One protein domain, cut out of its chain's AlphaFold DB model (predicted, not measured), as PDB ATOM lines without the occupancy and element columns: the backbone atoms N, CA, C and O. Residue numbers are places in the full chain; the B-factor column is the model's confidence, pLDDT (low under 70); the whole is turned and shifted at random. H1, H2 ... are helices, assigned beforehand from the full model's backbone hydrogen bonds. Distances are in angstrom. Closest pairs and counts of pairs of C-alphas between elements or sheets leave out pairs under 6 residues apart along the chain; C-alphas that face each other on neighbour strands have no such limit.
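This is residues 15 to 124 of the 267 residues of an uncharacterized protein of Citrobacter freundii (UniProt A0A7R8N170). The longest helix, H1, and H2 lie side by side in a helical hairpin, H3 stands nearly at right angles to H2, and the short H4 folds back on residues 107 to 111 of H3. From this small group of helices a long loop, residues 34 to 75, runs out and back and makes the length of the domain; its residues 42 to 47 stand free. The printed part has 110 residues with four named helices, in the order H1, H2, H3, H4, and no named strand; the class is all helix, with 55 residues in the helices. It is loose, with a radius of gyration of the C-alphas of 17.0 A, and its outline is flat, spanning 56 by 41 by 19 A.

Find C-alpha 15 at (-24.725, -25.425, 47.944); from there H1, residues 15 to 33, runs 26.5 A to C-alpha 33 at (-15.888, -12.337, 26.663). After the long loop, look for H2 at residues 76 to 91, 22.1 A from first to last C-alpha. Next comes H3, residues 98 to 113, 22.0 A long. H4 takes residues 119 to 122 and ends at C-alpha 122, at (-25.210, -16.754, 18.932).

Begin at H1, which touches residues 78 to 85 of H2; their closest C-alphas, of His 28 and Ala 78, are 5.0 A apart. The two run opposite ways at a shallow tilt of 34.8 degrees, only just short of steep. H1 and H3 are near each other, with 9 pairs of C-alphas within 10 A. H2 and H3 are close but not clearly touching: their closest C-alphas, of Val 86 and Met 100, are 6.8 A apart. Their lines are only just about perpendicular, at 73 degrees. Residues 107 to 111 of H3 touch H4, and the closest C-alphas, of Arg 107 and Leu 122, are 5.8 A apart. H4 is apart from H1 and from H2. In the backbones of H1 and H2 every O i to N i+4 pair is within hydrogen-bond range, in H3 11 of 12 are, and H4 is too short for such a pair.

The two C-alphas farthest apart, of Asp 53 in the loop and Asp 93 after H2, are 56.1 A from each other. The printed part has no cut. The link from H1 to H2 is long, with 42 residues; that from H2 to H3 is short, with 6, and that from H3 to H4 is tight, with 5. The mean pLDDT of the printed part is 70.6; look for values under 70 at residues 36 to 75 and at residues 114 and 116, where this predicted model has low confidence.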
ATOM      1  N   ASP A  15     -25.243 -26.793  47.938       83.56
ATOM      2  CA  ASP A  15     -24.725 -25.425  47.944       83.56
ATOM      3  C   ASP A  15     -23.282 -25.355  47.428       83.56
ATOM      4  O   ASP A  15     -22.944 -24.459  46.644       83.56
ATOM      5  N   ASP A  16     -22.438 -26.323  47.794       81.56
ATOM      6  CA  ASP A  16     -21.059 -26.395  47.309       81.56
ATOM      7  C   ASP A  16     -21.005 -26.737  45.813       81.56
ATOM      8  O   ASP A  16     -20.223 -26.138  45.066       81.56
ATOM      9  N   ILE A  17     -21.880 -27.635  45.341       85.25
ATOM     10  CA  ILE A  17     -22.024 -27.959  43.913       85.25
ATOM     11  C   ILE A  17     -22.447 -26.704  43.148       85.25
ATOM     12  O   ILE A  17     -21.844 -26.358  42.126       85.25
ATOM     13  N   ARG A  18     -23.455 -25.983  43.650       87.56
ATOM     14  CA  ARG A  18     -23.957 -24.753  43.030       87.56
ATOM     15  C   ARG A  18     -22.876 -23.679  42.968       87.56
ATOM     16  O   ARG A  18     -22.719 -23.033  41.928       87.56
ATOM     17  N   LYS A  19     -22.110 -23.503  44.047       86.31
ATOM     18  CA  LYS A  19     -20.992 -22.554  44.110       86.31
ATOM     19  C   LYS A  19     -19.893 -22.915  43.112       86.31
ATOM     20  O   LYS A  19     -19.483 -22.053  42.336       86.31
ATOM     21  N   TYR A  20     -19.482 -24.180  43.070       85.62
ATOM     22  CA  TYR A  20     -18.496 -24.668  42.107       85.62
ATOM     23  C   TYR A  20     -18.943 -24.424  40.661       85.62
ATOM     24  O   TYR A  20     -18.192 -23.890  39.843       85.62
ATOM     25  N   LEU A  21     -20.193 -24.764  40.338       89.75
ATOM     26  CA  LEU A  21     -20.749 -24.542  39.006       89.75
ATOM     27  C   LEU A  21     -20.798 -23.048  38.657       89.75
ATOM     28  O   LEU A  21     -20.489 -22.679  37.524       89.75
ATOM     29  N   LEU A  22     -21.130 -22.178  39.614       91.12
ATOM     30  CA  LEU A  22     -21.145 -20.729  39.413       91.12
ATOM     31  C   LEU A  22     -19.747 -20.171  39.111       91.12
ATOM     32  O   LEU A  22     -19.580 -19.394  38.168       91.12
ATOM     33  N   GLU A  23     -18.738 -20.590  39.875       84.06
ATOM     34  CA  GLU A  23     -17.336 -20.235  39.636       84.06
ATOM     35  C   GLU A  23     -16.872 -20.731  38.261       84.06
ATOM     36  O   GLU A  23     -16.282 -19.971  37.484       84.06
ATOM     37  N   ASN A  24     -17.231 -21.969  37.913       83.06
ATOM     38  CA  ASN A  24     -16.942 -22.553  36.613       83.06
ATOM     39  C   ASN A  24     -17.583 -21.739  35.475       83.06
ATOM     40  O   ASN A  24     -16.905 -21.380  34.509       83.06
ATOM     41  N   PHE A  25     -18.858 -21.359  35.610       91.69
ATOM     42  CA  PHE A  25     -19.547 -20.509  34.639       91.69
ATOM     43  C   PHE A  25     -18.859 -19.153  34.475       91.69
ATOM     44  O   PHE A  25     -18.663 -18.707  33.348       91.69
ATOM     45  N   TYR A  26     -18.453 -18.494  35.563       87.81
ATOM     46  CA  TYR A  26     -17.769 -17.200  35.482       87.81
ATOM     47  C   TYR A  26     -16.417 -17.287  34.789       87.81
ATOM     48  O   TYR A  26     -16.106 -16.421  33.970       87.81
ATOM     49  N   MET A  27     -15.645 -18.334  35.070       80.88
ATOM     50  CA  MET A  27     -14.374 -18.585  34.399       80.88
ATOM     51  C   MET A  27     -14.577 -18.736  32.882       80.88
ATOM     52  O   MET A  27     -13.884 -18.112  32.080       80.88
ATOM     53  N   HIS A  28     -15.587 -19.508  32.480       83.19
ATOM     54  CA  HIS A  28     -15.901 -19.764  31.076       83.19
ATOM     55  C   HIS A  28     -16.524 -18.548  30.384       83.19
ATOM     56  O   HIS A  28     -16.250 -18.283  29.216       83.19
ATOM     57  N   LEU A  29     -17.309 -17.754  31.111       88.50
ATOM     58  CA  LEU A  29     -17.831 -16.484  30.628       88.50
ATOM     59  C   LEU A  29     -16.695 -15.498  30.344       88.50
ATOM     60  O   LEU A  29     -16.676 -14.895  29.277       88.50
ATOM     61  N   GLN A  30     -15.699 -15.406  31.228       80.00
ATOM     62  CA  GLN A  30     -14.498 -14.603  30.977       80.00
ATOM     63  C   GLN A  30     -13.724 -15.093  29.748       80.00
ATOM     64  O   GLN A  30     -13.239 -14.276  28.970       80.00
ATOM     65  N   MET A  31     -13.613 -16.408  29.539       73.62
ATOM     66  CA  MET A  31     -13.007 -16.973  28.326       73.62
ATOM     67  C   MET A  31     -13.769 -16.568  27.052       73.62
ATOM     68  O   MET A  31     -13.156 -16.248  26.031       73.62
ATOM     69  N   ILE A  32     -15.104 -16.549  27.108       80.31
ATOM     70  CA  ILE A  32     -15.967 -16.128  25.996       80.31
ATOM     71  C   ILE A  32     -15.820 -14.628  25.731       80.31
ATOM     72  O   ILE A  32     -15.559 -14.243  24.591       80.31
ATOM     73  N   ASP A  33     -15.937 -13.799  26.767       79.00
ATOM     74  CA  ASP A  33     -15.888 -12.337  26.663       79.00
ATOM     75  C   ASP A  33     -14.516 -11.857  26.164       79.00
ATOM     76  O   ASP A  33     -14.434 -10.986  25.300       79.00
ATOM     77  N   ASN A  34     -13.437 -12.491  26.635       70.06
ATOM     78  CA  ASN A  34     -12.072 -12.196  26.193       70.06
ATOM     79  C   ASN A  34     -11.689 -12.893  24.880       70.06
ATOM     80  O   ASN A  34     -10.620 -12.615  24.338       70.06
ATOM     81  N   GLN A  35     -12.516 -13.820  24.386       70.12
ATOM     82  CA  GLN A  35     -12.221 -14.697  23.249       70.12
ATOM     83  C   GLN A  35     -10.890 -15.460  23.390       70.12
ATOM     84  O   GLN A  35     -10.095 -15.548  22.451       70.12
ATOM     85  N   ARG A  36     -10.634 -16.003  24.586       64.00
ATOM     86  CA  ARG A  36      -9.411 -16.739  24.945       64.00
ATOM     87  C   ARG A  36      -9.772 -18.036  25.675       64.00
ATOM     88  O   ARG A  36     -10.742 -18.058  26.414       64.00
ATOM     89  N   PRO A  37      -9.003 -19.122  25.522       56.50
ATOM     90  CA  PRO A  37      -9.216 -20.404  26.203       56.50
ATOM     91  C   PRO A  37      -8.678 -20.458  27.632       56.50
ATOM     92  O   PRO A  37      -8.682 -21.515  28.250       56.50
ATOM     93  N   TYR A  38      -8.201 -19.342  28.164       59.75
ATOM     94  CA  TYR A  38      -7.878 -19.211  29.574       59.75
ATOM     95  C   TYR A  38      -8.578 -17.971  30.120       59.75
ATOM     96  O   TYR A  38      -8.679 -16.947  29.436       59.75
ATOM     97  N   ALA A  39      -9.086 -18.073  31.346       56.59
ATOM     98  CA  ALA A  39      -9.524 -16.908  32.093       56.59
ATOM     99  C   ALA A  39      -8.290 -16.095  32.503       56.59
ATOM    100  O   ALA A  39      -7.225 -16.655  32.769       56.59
ATOM    101  N   ILE A  40      -8.416 -14.771  32.514       53.97
ATOM    102  CA  ILE A  40      -7.339 -13.902  32.983       53.97
ATOM    103  C   ILE A  40      -7.417 -13.873  34.504       53.97
ATOM    104  O   ILE A  40      -8.365 -13.329  35.068       53.97
ATOM    105  N   ASP A  41      -6.407 -14.433  35.165       49.78
ATOM    106  CA  ASP A  41      -6.197 -14.153  36.578       49.78
ATOM    107  C   ASP A  41      -5.571 -12.760  36.701       49.78
ATOM    108  O   ASP A  41      -4.399 -12.546  36.400       49.78
ATOM    109  N   HIS A  42      -6.373 -11.778  37.104       52.03
ATOM    110  CA  HIS A  42      -5.899 -10.408  37.295       52.03
ATOM    111  C   HIS A  42      -4.983 -10.252  38.517       52.03
ATOM    112  O   HIS A  42      -4.264  -9.257  38.596       52.03
ATOM    113  N   LYS A  43      -4.995 -11.203  39.462       45.09
ATOM    114  CA  LYS A  43      -4.062 -11.218  40.597       45.09
ATOM    115  C   LYS A  43      -2.700 -11.762  40.177       45.09
ATOM    116  O   LYS A  43      -1.681 -11.260  40.643       45.09
ATOM    117  N   PHE A  44      -2.691 -12.733  39.266       41.84
ATOM    118  CA  PHE A  44      -1.480 -13.350  38.723       41.84
ATOM    119  C   PHE A  44      -1.505 -13.336  37.189       41.84
ATOM    120  O   PHE A  44      -1.641 -14.388  36.557       41.84
ATOM    121  N   PRO A  45      -1.391 -12.151  36.558       40.22
ATOM    122  CA  PRO A  45      -1.410 -12.068  35.108       40.22
ATOM    123  C   PRO A  45      -0.218 -12.843  34.528       40.22
ATOM    124  O   PRO A  45       0.871 -12.823  35.111       40.22
ATOM    125  N   PRO A  46      -0.376 -13.508  33.369       40.44
ATOM    126  CA  PRO A  46       0.746 -14.166  32.720       40.44
ATOM    127  C   PRO A  46       1.833 -13.127  32.408       40.44
ATOM    128  O   PRO A  46       1.589 -12.150  31.699       40.44
ATOM    129  N   LEU A  47       3.035 -13.332  32.953       38.81
ATOM    130  CA  LEU A  47       4.195 -12.479  32.698       38.81
ATOM    131  C   LEU A  47       4.553 -12.532  31.207       38.81
ATOM    132  O   LEU A  47       4.992 -13.564  30.695       38.81
ATOM    133  N   VAL A  48       4.376 -11.411  30.507       42.47
ATOM    134  CA  VAL A  48       4.850 -11.238  29.131       42.47
ATOM    135  C   VAL A  48       6.308 -10.784  29.190       42.47
ATOM    136  O   VAL A  48       6.596  -9.589  29.250       42.47
ATOM    137  N   GLU A  49       7.249 -11.728  29.202       40.03
ATOM    138  CA  GLU A  49       8.666 -11.386  29.055       40.03
ATOM    139  C   GLU A  49       8.964 -10.919  27.623       40.03
ATOM    140  O   GLU A  49       8.719 -11.625  26.640       40.03
ATOM    141  N   LYS A  50       9.534  -9.716  27.507       37.12
ATOM    142  CA  LYS A  50      10.130  -9.212  26.268       37.12
ATOM    143  C   LYS A  50      11.534  -9.799  26.140       37.12
ATOM    144  O   LYS A  50      12.451  -9.346  26.813       37.12
ATOM    145  N   TYR A  51      11.703 -10.794  25.275       38.41
ATOM    146  CA  TYR A  51      13.029 -11.289  24.902       38.41
ATOM    147  C   TYR A  51      13.684 -10.329  23.899       38.41
ATOM    148  O   TYR A  51      13.028  -9.889  22.952       38.41
ATOM    149  N   GLU A  52      14.970 -10.028  24.115       38.41
ATOM    150  CA  GLU A  52      15.773  -9.103  23.293       38.41
ATOM    151  C   GLU A  52      16.048  -9.615  21.867       38.41
ATOM    152  O   GLU A  52      16.399  -8.825  21.001       38.41
ATOM    153  N   ASP A  53      15.769 -10.891  21.579       42.19
ATOM    154  CA  ASP A  53      15.796 -11.456  20.226       42.19
ATOM    155  C   ASP A  53      14.418 -12.031  19.837       42.19
ATOM    156  O   ASP A  53      14.165 -13.232  19.809       42.19
ATOM    157  N   ASP A  54      13.503 -11.112  19.545       43.88
ATOM    158  CA  ASP A  54      12.532 -11.178  18.446       43.88
ATOM    159  C   ASP A  54      11.521 -12.339  18.365       43.88
ATOM    160  O   ASP A  54      10.949 -12.589  17.305       43.88
ATOM    161  N   ILE A  55      11.183 -12.997  19.477       40.34
ATOM    162  CA  ILE A  55       9.833 -13.583  19.608       40.34
ATOM    163  C   ILE A  55       8.800 -12.454  19.752       40.34
ATOM    164  O   ILE A  55       7.691 -12.563  19.241       40.34
ATOM    165  N   SER A  56       9.181 -11.324  20.346       39.00
ATOM    166  CA  SER A  56       8.343 -10.140  20.565       39.00
ATOM    167  C   SER A  56       7.900  -9.411  19.280       39.00
ATOM    168  O   SER A  56       6.803  -8.861  19.282       39.00
ATOM    169  N   ALA A  57       8.633  -9.459  18.153       39.88
ATOM    170  CA  ALA A  57       8.113  -8.926  16.874       39.88
ATOM    171  C   ALA A  57       7.067  -9.824  16.192       39.88
ATOM    172  O   ALA A  57       6.310  -9.369  15.329       39.88
ATOM    173  N   TYR A  58       7.007 -11.103  16.567       39.19
ATOM    174  CA  TYR A  58       5.987 -12.043  16.087       39.19
ATOM    175  C   TYR A  58       4.875 -12.278  17.109       39.19
ATOM    176  O   TYR A  58       3.827 -12.806  16.751       39.19
ATOM    177  N   VAL A  59       5.104 -11.871  18.355       37.56
ATOM    178  CA  VAL A  59       4.236 -12.071  19.510       37.56
ATOM    179  C   VAL A  59       4.107 -10.740  20.239       37.56
ATOM    180  O   VAL A  59       4.609 -10.550  21.344       37.56
ATOM    181  N   ALA A  60       3.398  -9.802  19.618       35.25
ATOM    182  CA  ALA A  60       2.554  -8.951  20.432       35.25
ATOM    183  C   ALA A  60       1.396  -9.857  20.860       35.25
ATOM    184  O   ALA A  60       0.607 -10.300  20.023       35.25
ATOM    185  N   PHE A  61       1.315 -10.195  22.150       36.97
ATOM    186  CA  PHE A  61      -0.002 -10.522  22.690       36.97
ATOM    187  C   PHE A  61      -0.910  -9.355  22.299       36.97
ATOM    188  O   PHE A  61      -0.451  -8.219  22.457       36.97
ATOM    189  N   PRO A  62      -2.133  -9.596  21.785       38.12
ATOM    190  CA  PRO A  62      -3.051  -8.503  21.533       38.12
ATOM    191  C   PRO A  62      -3.115  -7.706  22.825       38.12
ATOM    192  O   PRO A  62      -3.448  -8.265  23.888       38.12
ATOM    193  N   SER A  63      -2.688  -6.448  22.734       32.94
ATOM    194  CA  SER A  63      -2.920  -5.504  23.803       32.94
ATOM    195  C   SER A  63      -4.428  -5.488  24.028       32.94
ATOM    196  O   SER A  63      -5.212  -5.799  23.127       32.94
ATOM    197  N   THR A  64      -4.859  -5.173  25.241       40.16
ATOM    198  CA  THR A  64      -6.280  -5.005  25.573       40.16
ATOM    199  C   THR A  64      -7.027  -4.046  24.628       40.16
ATOM    200  O   THR A  64      -8.253  -4.050  24.643       40.16
ATOM    201  N   ASP A  65      -6.305  -3.303  23.779       33.19
ATOM    202  CA  ASP A  65      -6.813  -2.288  22.859       33.19
ATOM    203  C   ASP A  65      -6.785  -2.691  21.371       33.19
ATOM    204  O   ASP A  65      -7.284  -1.946  20.525       33.19
ATOM    205  N   ASP A  66      -6.259  -3.868  21.013       32.69
ATOM    206  CA  ASP A  66      -6.271  -4.318  19.619       32.69
ATOM    207  C   ASP A  66      -7.643  -4.908  19.268       32.69
ATOM    208  O   ASP A  66      -7.928  -6.076  19.535       32.69
ATOM    209  N   GLY A  67      -8.489  -4.046  18.692       34.16
ATOM    210  CA  GLY A  67      -9.770  -4.315  18.033       34.16
ATOM    211  C   GLY A  67     -10.258  -5.763  18.087       34.16
ATOM    212  O   GLY A  67      -9.893  -6.596  17.258       34.16
ATOM    213  N   ILE A  68     -11.135  -6.026  19.054       35.22
ATOM    214  CA  ILE A  68     -11.845  -7.290  19.238       35.22
ATOM    215  C   ILE A  68     -12.685  -7.565  17.983       35.22
ATOM    216  O   ILE A  68     -13.756  -6.987  17.819       35.22
ATOM    217  N   ASP A  69     -12.214  -8.449  17.105       35.34
ATOM    218  CA  ASP A  69     -12.998  -8.981  15.985       35.34
ATOM    219  C   ASP A  69     -13.984 -10.028  16.557       35.34
ATOM    220  O   ASP A  69     -13.549 -11.093  17.020       35.34
ATOM    221  N   PRO A  70     -15.300  -9.754  16.651       38.56
ATOM    222  CA  PRO A  70     -16.239 -10.638  17.334       38.56
ATOM    223  C   PRO A  70     -16.391 -11.973  16.595       38.56
ATOM    224  O   PRO A  70     -16.769 -12.015  15.428       38.56
ATOM    225  N   GLY A  71     -16.142 -13.089  17.286       43.50
ATOM    226  CA  GLY A  71     -16.541 -14.426  16.824       43.50
ATOM    227  C   GLY A  71     -15.460 -15.283  16.156       43.50
ATOM    228  O   GLY A  71     -15.729 -16.445  15.845       43.50
ATOM    229  N   ARG A  72     -14.222 -14.799  15.983       49.22
ATOM    230  CA  ARG A  72     -13.121 -15.641  15.462       49.22
ATOM    231  C   ARG A  72     -12.380 -16.447  16.537       49.22
ATOM    232  O   ARG A  72     -11.831 -17.497  16.192       49.22
ATOM    233  N   GLY A  73     -12.379 -15.997  17.798       58.09
ATOM    234  CA  GLY A  73     -11.516 -16.534  18.863       58.09
ATOM    235  C   GLY A  73     -12.203 -17.291  20.004       58.09
ATOM    236  O   GLY A  73     -11.506 -17.845  20.852       58.09
ATOM    237  N   ILE A  74     -13.538 -17.359  20.049       67.50
ATOM    238  CA  ILE A  74     -14.242 -17.950  21.202       67.50
ATOM    239  C   ILE A  74     -13.991 -19.467  21.261       67.50
ATOM    240  O   ILE A  74     -14.312 -20.176  20.299       67.50
ATOM    241  N   PRO A  75     -13.424 -19.992  22.363       66.00
ATOM    242  CA  PRO A  75     -13.185 -21.419  22.502       66.00
ATOM    243  C   PRO A  75     -14.505 -22.182  22.599       66.00
ATOM    244  O   PRO A  75     -15.330 -21.913  23.470       66.00
ATOM    245  N   LEU A  76     -14.695 -23.180  21.732       72.50
ATOM    246  CA  LEU A  76     -15.920 -23.981  21.727       72.50
ATOM    247  C   LEU A  76     -16.147 -24.697  23.062       72.50
ATOM    248  O   LEU A  76     -17.282 -24.787  23.518       72.50
ATOM    249  N   PHE A  77     -15.082 -25.196  23.698       70.06
ATOM    250  CA  PHE A  77     -15.203 -25.823  25.014       70.06
ATOM    251  C   PHE A  77     -15.720 -24.821  26.055       70.06
ATOM    252  O   PHE A  77     -16.559 -25.192  26.868       70.06
ATOM    253  N   ALA A  78     -15.295 -23.550  25.970       78.94
ATOM    254  CA  ALA A  78     -15.725 -22.503  26.885       78.94
ATOM    255  C   ALA A  78     -17.236 -22.255  26.749       78.94
ATOM    256  O   ALA A  78     -17.978 -22.279  27.728       78.94
ATOM    257  N   ALA A  79     -17.696 -22.110  25.502       83.81
ATOM    258  CA  ALA A  79     -19.107 -21.952  25.165       83.81
ATOM    259  C   ALA A  79     -19.965 -23.156  25.592       83.81
ATOM    260  O   ALA A  79     -21.039 -22.973  26.167       83.81
ATOM    261  N   LYS A  80     -19.482 -24.383  25.346       83.75
ATOM    262  CA  LYS A  80     -20.170 -25.623  25.736       83.75
ATOM    263  C   LYS A  80     -20.297 -25.745  27.252       83.75
ATOM    264  O   LYS A  80     -21.392 -26.002  27.726       83.75
ATOM    265  N   ALA A  81     -19.221 -25.523  28.004       84.50
ATOM    266  CA  ALA A  81     -19.261 -25.639  29.459       84.50
ATOM    267  C   ALA A  81     -20.055 -24.501  30.126       84.50
ATOM    268  O   ALA A  81     -20.781 -24.760  31.080       84.50
ATOM    269  N   ALA A  82     -20.026 -23.274  29.590       91.69
ATOM    270  CA  ALA A  82     -20.909 -22.207  30.071       91.69
ATOM    271  C   ALA A  82     -22.395 -22.579  29.912       91.69
ATOM    272  O   ALA A  82     -23.195 -22.344  30.815       91.69
ATOM    273  N   LEU A  83     -22.769 -23.181  28.780       91.94
ATOM    274  CA  LEU A  83     -24.130 -23.668  28.553       91.94
ATOM    275  C   LEU A  83     -24.483 -24.891  29.396       91.94
ATOM    276  O   LEU A  83     -25.591 -24.944  29.914       91.94
ATOM    277  N   ASP A  84     -23.560 -25.836  29.553       92.94
ATOM    278  CA  ASP A  84     -23.739 -27.023  30.396       92.94
ATOM    279  C   ASP A  84     -24.069 -26.634  31.843       92.94
ATOM    280  O   ASP A  84     -24.998 -27.177  32.432       92.94
ATOM    281  N   VAL A  85     -23.384 -25.624  32.393       94.06
ATOM    282  CA  VAL A  85     -23.719 -25.100  33.725       94.06
ATOM    283  C   VAL A  85     -25.128 -24.503  33.759       94.06
ATOM    284  O   VAL A  85     -25.878 -24.770  34.693       94.06
ATOM    285  N   VAL A  86     -25.507 -23.704  32.757       95.44
ATOM    286  CA  VAL A  86     -26.857 -23.120  32.693       95.44
ATOM    287  C   VAL A  86     -27.926 -24.212  32.631       95.44
ATOM    288  O   VAL A  86     -28.923 -24.112  33.338       95.44
ATOM    289  N   ILE A  87     -27.709 -25.249  31.819       93.94
ATOM    290  CA  ILE A  87     -28.614 -26.398  31.705       93.94
ATOM    291  C   ILE A  87     -28.739 -27.097  33.057       93.94
ATOM    292  O   ILE A  87     -29.851 -27.285  33.524       93.94
ATOM    293  N   LYS A  88     -27.624 -27.366  33.747       94.75
ATOM    294  CA  LYS A  88     -27.647 -27.963  35.091       94.75
ATOM    295  C   LYS A  88     -28.442 -27.138  36.098       94.75
ATOM    296  O   LYS A  88     -29.168 -27.718  36.892       94.75
ATOM    297  N   PHE A  89     -28.339 -25.809  36.076       96.06
ATOM    298  CA  PHE A  89     -29.171 -24.970  36.946       96.06
ATOM    299  C   PHE A  89     -30.661 -25.114  36.618       96.06
ATOM    300  O   PHE A  89     -31.468 -25.226  37.531       96.06
ATOM    301  N   LEU A  90     -31.019 -25.127  35.333       94.56
ATOM    302  CA  LEU A  90     -32.408 -25.274  34.899       94.56
ATOM    303  C   LEU A  90     -32.974 -26.666  35.215       94.56
ATOM    304  O   LEU A  90     -34.091 -26.755  35.705       94.56
ATOM    305  N   ASP A  91     -32.201 -27.728  34.983       95.75
ATOM    306  CA  ASP A  91     -32.611 -29.120  35.218       95.75
ATOM    307  C   ASP A  91     -32.802 -29.444  36.711       95.75
ATOM    308  O   ASP A  91     -33.505 -30.394  37.043       95.75
ATOM    309  N   ASN A  92     -32.181 -28.666  37.609       93.00
ATOM    310  CA  ASN A  92     -32.330 -28.793  39.064       93.00
ATOM    311  C   ASN A  92     -33.272 -27.730  39.667       93.00
ATOM    312  O   ASN A  92     -33.270 -27.535  40.879       93.00
ATOM    313  N   ASP A  93     -34.044 -27.010  38.843       93.50
ATOM    314  CA  ASP A  93     -34.955 -25.937  39.278       93.50
ATOM    315  C   ASP A  93     -34.273 -24.825  40.116       93.50
ATOM    316  O   ASP A  93     -34.908 -24.114  40.903       93.50
ATOM    317  N   TRP A  94     -32.964 -24.627  39.941       94.44
ATOM    318  CA  TRP A  94     -32.203 -23.598  40.645       94.44
ATOM    319  C   TRP A  94     -32.335 -22.227  39.984       94.44
ATOM    320  O   TRP A  94     -32.343 -22.076  38.759       94.44
ATOM    321  N   GLU A  95     -32.335 -21.171  40.804       93.50
ATOM    322  CA  GLU A  95     -32.348 -19.807  40.279       93.50
ATOM    323  C   GLU A  95     -31.041 -19.492  39.533       93.50
ATOM    324  O   GLU A  95     -29.942 -19.543  40.105       93.50
ATOM    325  N   LEU A  96     -31.184 -19.100  38.262       93.88
ATOM    326  CA  LEU A  96     -30.089 -18.608  37.433       93.88
ATOM    327  C   LEU A  96     -29.477 -17.334  38.015       93.88
ATOM    328  O   LEU A  96     -30.164 -16.338  38.264       93.88
ATOM    329  N   ASP A  97     -28.151 -17.315  38.102       94.50
ATOM    330  CA  ASP A  97     -27.415 -16.119  38.491       94.50
ATOM    331  C   ASP A  97     -27.662 -14.938  37.521       94.50
ATOM    332  O   ASP A  97     -27.992 -15.097  36.340       94.50
ATOM    333  N   GLY A  98     -27.488 -13.708  38.014       94.12
ATOM    334  CA  GLY A  98     -27.641 -12.486  37.225       94.12
ATOM    335  C   GLY A  98     -26.796 -12.461  35.943       94.12
ATOM    336  O   GLY A  98     -27.276 -11.983  34.911       94.12
ATOM    337  N   LYS A  99     -25.568 -12.996  35.955       93.50
ATOM    338  CA  LYS A  99     -24.730 -13.099  34.749       93.50
ATOM    339  C   LYS A  99     -25.239 -14.168  33.790       93.50
ATOM    340  O   LYS A  99     -25.234 -13.913  32.589       93.50
ATOM    341  N   MET A 100     -25.736 -15.305  34.283       95.81
ATOM    342  CA  MET A 100     -26.367 -16.336  33.441       95.81
ATOM    343  C   MET A 100     -27.600 -15.775  32.727       95.81
ATOM    344  O   MET A 100     -27.730 -15.886  31.506       95.81
ATOM    345  N   ARG A 101     -28.462 -15.065  33.465       95.50
ATOM    346  CA  ARG A 101     -29.640 -14.386  32.904       95.50
ATOM    347  C   ARG A 101     -29.259 -13.358  31.843       95.50
ATOM    348  O   ARG A 101     -29.848 -13.349  30.764       95.50
ATOM    349  N   LYS A 102     -28.247 -12.520  32.097       94.88
ATOM    350  CA  LYS A 102     -27.728 -11.554  31.107       94.88
ATOM    351  C   LYS A 102     -27.139 -12.253  29.874       94.88
ATOM    352  O   LYS A 102     -27.422 -11.844  28.746       94.88
ATOM    353  N   TYR A 103     -26.361 -13.316  30.079       92.06
ATOM    354  CA  TYR A 103     -25.746 -14.124  29.023       92.06
ATOM    355  C   TYR A 103     -26.792 -14.713  28.067       92.06
ATOM    356  O   TYR A 103     -26.646 -14.580  26.851       92.06
ATOM    357  N   LEU A 104     -27.870 -15.292  28.605       93.94
ATOM    358  CA  LEU A 104     -28.998 -15.808  27.825       93.94
ATOM    359  C   LEU A 104     -29.804 -14.682  27.172       93.94
ATOM    360  O   LEU A 104     -30.023 -14.698  25.963       93.94
ATOM    361  N   SER A 105     -30.212 -13.680  27.958       92.88
ATOM    362  CA  SER A 105     -31.068 -12.583  27.493       92.88
ATOM    363  C   SER A 105     -30.443 -11.837  26.317       92.88
ATOM    364  O   SER A 105     -31.112 -11.600  25.316       92.88
ATOM    365  N   SER A 106     -29.148 -11.516  26.395       90.19
ATOM    366  CA  SER A 106     -28.430 -10.848  25.303       90.19
ATOM    367  C   SER A 106     -28.435 -11.654  24.000       90.19
ATOM    368  O   SER A 106     -28.585 -11.074  22.928       90.19
ATOM    369  N   ARG A 107     -28.315 -12.985  24.074       88.38
ATOM    370  CA  ARG A 107     -28.309 -13.870  22.900       88.38
ATOM    371  C   ARG A 107     -29.696 -14.067  22.323       88.38
ATOM    372  O   ARG A 107     -29.852 -13.979  21.113       88.38
ATOM    373  N   PHE A 108     -30.706 -14.261  23.166       90.12
ATOM    374  CA  PHE A 108     -32.083 -14.377  22.695       90.12
ATOM    375  C   PHE A 108     -32.598 -13.074  22.086       90.12
ATOM    376  O   PHE A 108     -33.226 -13.120  21.035       90.12
ATOM    377  N   LYS A 109     -32.260 -11.914  22.662       89.25
ATOM    378  CA  LYS A 109     -32.560 -10.613  22.040       89.25
ATOM    379  C   LYS A 109     -31.929 -10.500  20.656       89.25
ATOM    380  O   LYS A 109     -32.625 -10.213  19.694       89.25
ATOM    381  N   LYS A 110     -30.643 -10.845  20.524       85.50
ATOM    382  CA  LYS A 110     -29.978 -10.892  19.212       85.50
ATOM    383  C   LYS A 110     -30.633 -11.877  18.240       85.50
ATOM    384  O   LYS A 110     -30.697 -11.578  17.056       85.50
ATOM    385  N   ALA A 111     -31.138 -13.015  18.713       85.12
ATOM    386  CA  ALA A 111     -31.859 -13.968  17.865       85.12
ATOM    387  C   ALA A 111     -33.156 -13.376  17.294       85.12
ATOM    388  O   ALA A 111     -33.485 -13.632  16.138       85.12
ATOM    389  N   LEU A 112     -33.873 -12.589  18.101       83.94
ATOM    390  CA  LEU A 112     -35.122 -11.934  17.711       83.94
ATOM    391  C   LEU A 112     -34.873 -10.726  16.795       83.94
ATOM    392  O   LEU A 112     -35.536 -10.595  15.770       83.94
ATOM    393  N   ASP A 113     -33.894  -9.883  17.135       83.88
ATOM    394  CA  ASP A 113     -33.652  -8.599  16.463       83.88
ATOM    395  C   ASP A 113     -32.696  -8.714  15.257       83.88
ATOM    396  O   ASP A 113     -32.722  -7.888  14.346       83.88
ATOM    397  N   GLY A 114     -31.833  -9.735  15.227       68.31
ATOM    398  CA  GLY A 114     -30.709  -9.877  14.289       68.31
ATOM    399  C   GLY A 114     -31.043 -10.506  12.934       68.31
ATOM    400  O   GLY A 114     -30.149 -11.027  12.272       68.31
ATOM    401  N   GLY A 115     -32.312 -10.525  12.521       71.75
ATOM    402  CA  GLY A 115     -32.706 -11.033  11.199       71.75
ATOM    403  C   GLY A 115     -32.578 -12.552  11.017       71.75
ATOM    404  O   GLY A 115     -32.425 -13.018   9.889       71.75
ATOM    405  N   GLY A 116     -32.649 -13.335  12.101       65.12
ATOM    406  CA  GLY A 116     -32.682 -14.803  12.037       65.12
ATOM    407  C   GLY A 116     -31.323 -15.505  12.137       65.12
ATOM    408  O   GLY A 116     -31.175 -16.623  11.636       65.12
ATOM    409  N   GLU A 117     -30.323 -14.892  12.784       72.19
ATOM    410  CA  GLU A 117     -29.090 -15.602  13.142       72.19
ATOM    411  C   GLU A 117     -29.398 -16.894  13.920       72.19
ATOM    412  O   GLU A 117     -30.185 -16.915  14.868       72.19
ATOM    413  N   SER A 118     -28.758 -18.005  13.542       78.69
ATOM    414  CA  SER A 118     -28.999 -19.281  14.223       78.69
ATOM    415  C   SER A 118     -28.518 -19.233  15.675       78.69
ATOM    416  O   SER A 118     -27.381 -18.824  15.922       78.69
ATOM    417  N   LEU A 119     -29.323 -19.755  16.609       80.81
ATOM    418  CA  LEU A 119     -28.987 -19.827  18.039       80.81
ATOM    419  C   LEU A 119     -27.610 -20.446  18.292       80.81
ATOM    420  O   LEU A 119     -26.849 -19.931  19.101       80.81
ATOM    421  N   GLN A 120     -27.246 -21.492  17.549       79.38
ATOM    422  CA  GLN A 120     -25.915 -22.098  17.622       79.38
ATOM    423  C   GLN A 120     -24.795 -21.056  17.445       79.38
ATOM    424  O   GLN A 120     -23.915 -20.953  18.295       79.38
ATOM    425  N   SER A 121     -24.884 -20.205  16.419       77.50
ATOM    426  CA  SER A 121     -23.924 -19.115  16.185       77.50
ATOM    427  C   SER A 121     -23.891 -18.105  17.334       77.50
ATOM    428  O   SER A 121     -22.818 -17.732  17.809       77.50
ATOM    429  N   LEU A 122     -25.066 -17.715  17.833       83.19
ATOM    430  CA  LEU A 122     -25.210 -16.754  18.932       83.19
ATOM    431  C   LEU A 122     -24.617 -17.267  20.246       83.19
ATOM    432  O   LEU A 122     -24.066 -16.500  21.032       83.19
ATOM    433  N   PHE A 123     -24.699 -18.574  20.467       85.56
ATOM    434  CA  PHE A 123     -24.083 -19.261  21.594       85.56
ATOM    435  C   PHE A 123     -22.648 -19.724  21.319       85.56
ATOM    436  O   PHE A 123     -22.053 -20.372  22.171       85.56
ATOM    437  N   HIS A 124     -22.074 -19.382  20.162       76.50
ATOM    438  CA  HIS A 124     -20.719 -19.776  19.753       76.50
ATOM    439  C   HIS A 124     -20.515 -21.298  19.664       76.50
ATOM    440  O   HIS A 124     -19.394 -21.802  19.740       76.50
TER     441      HIS A 124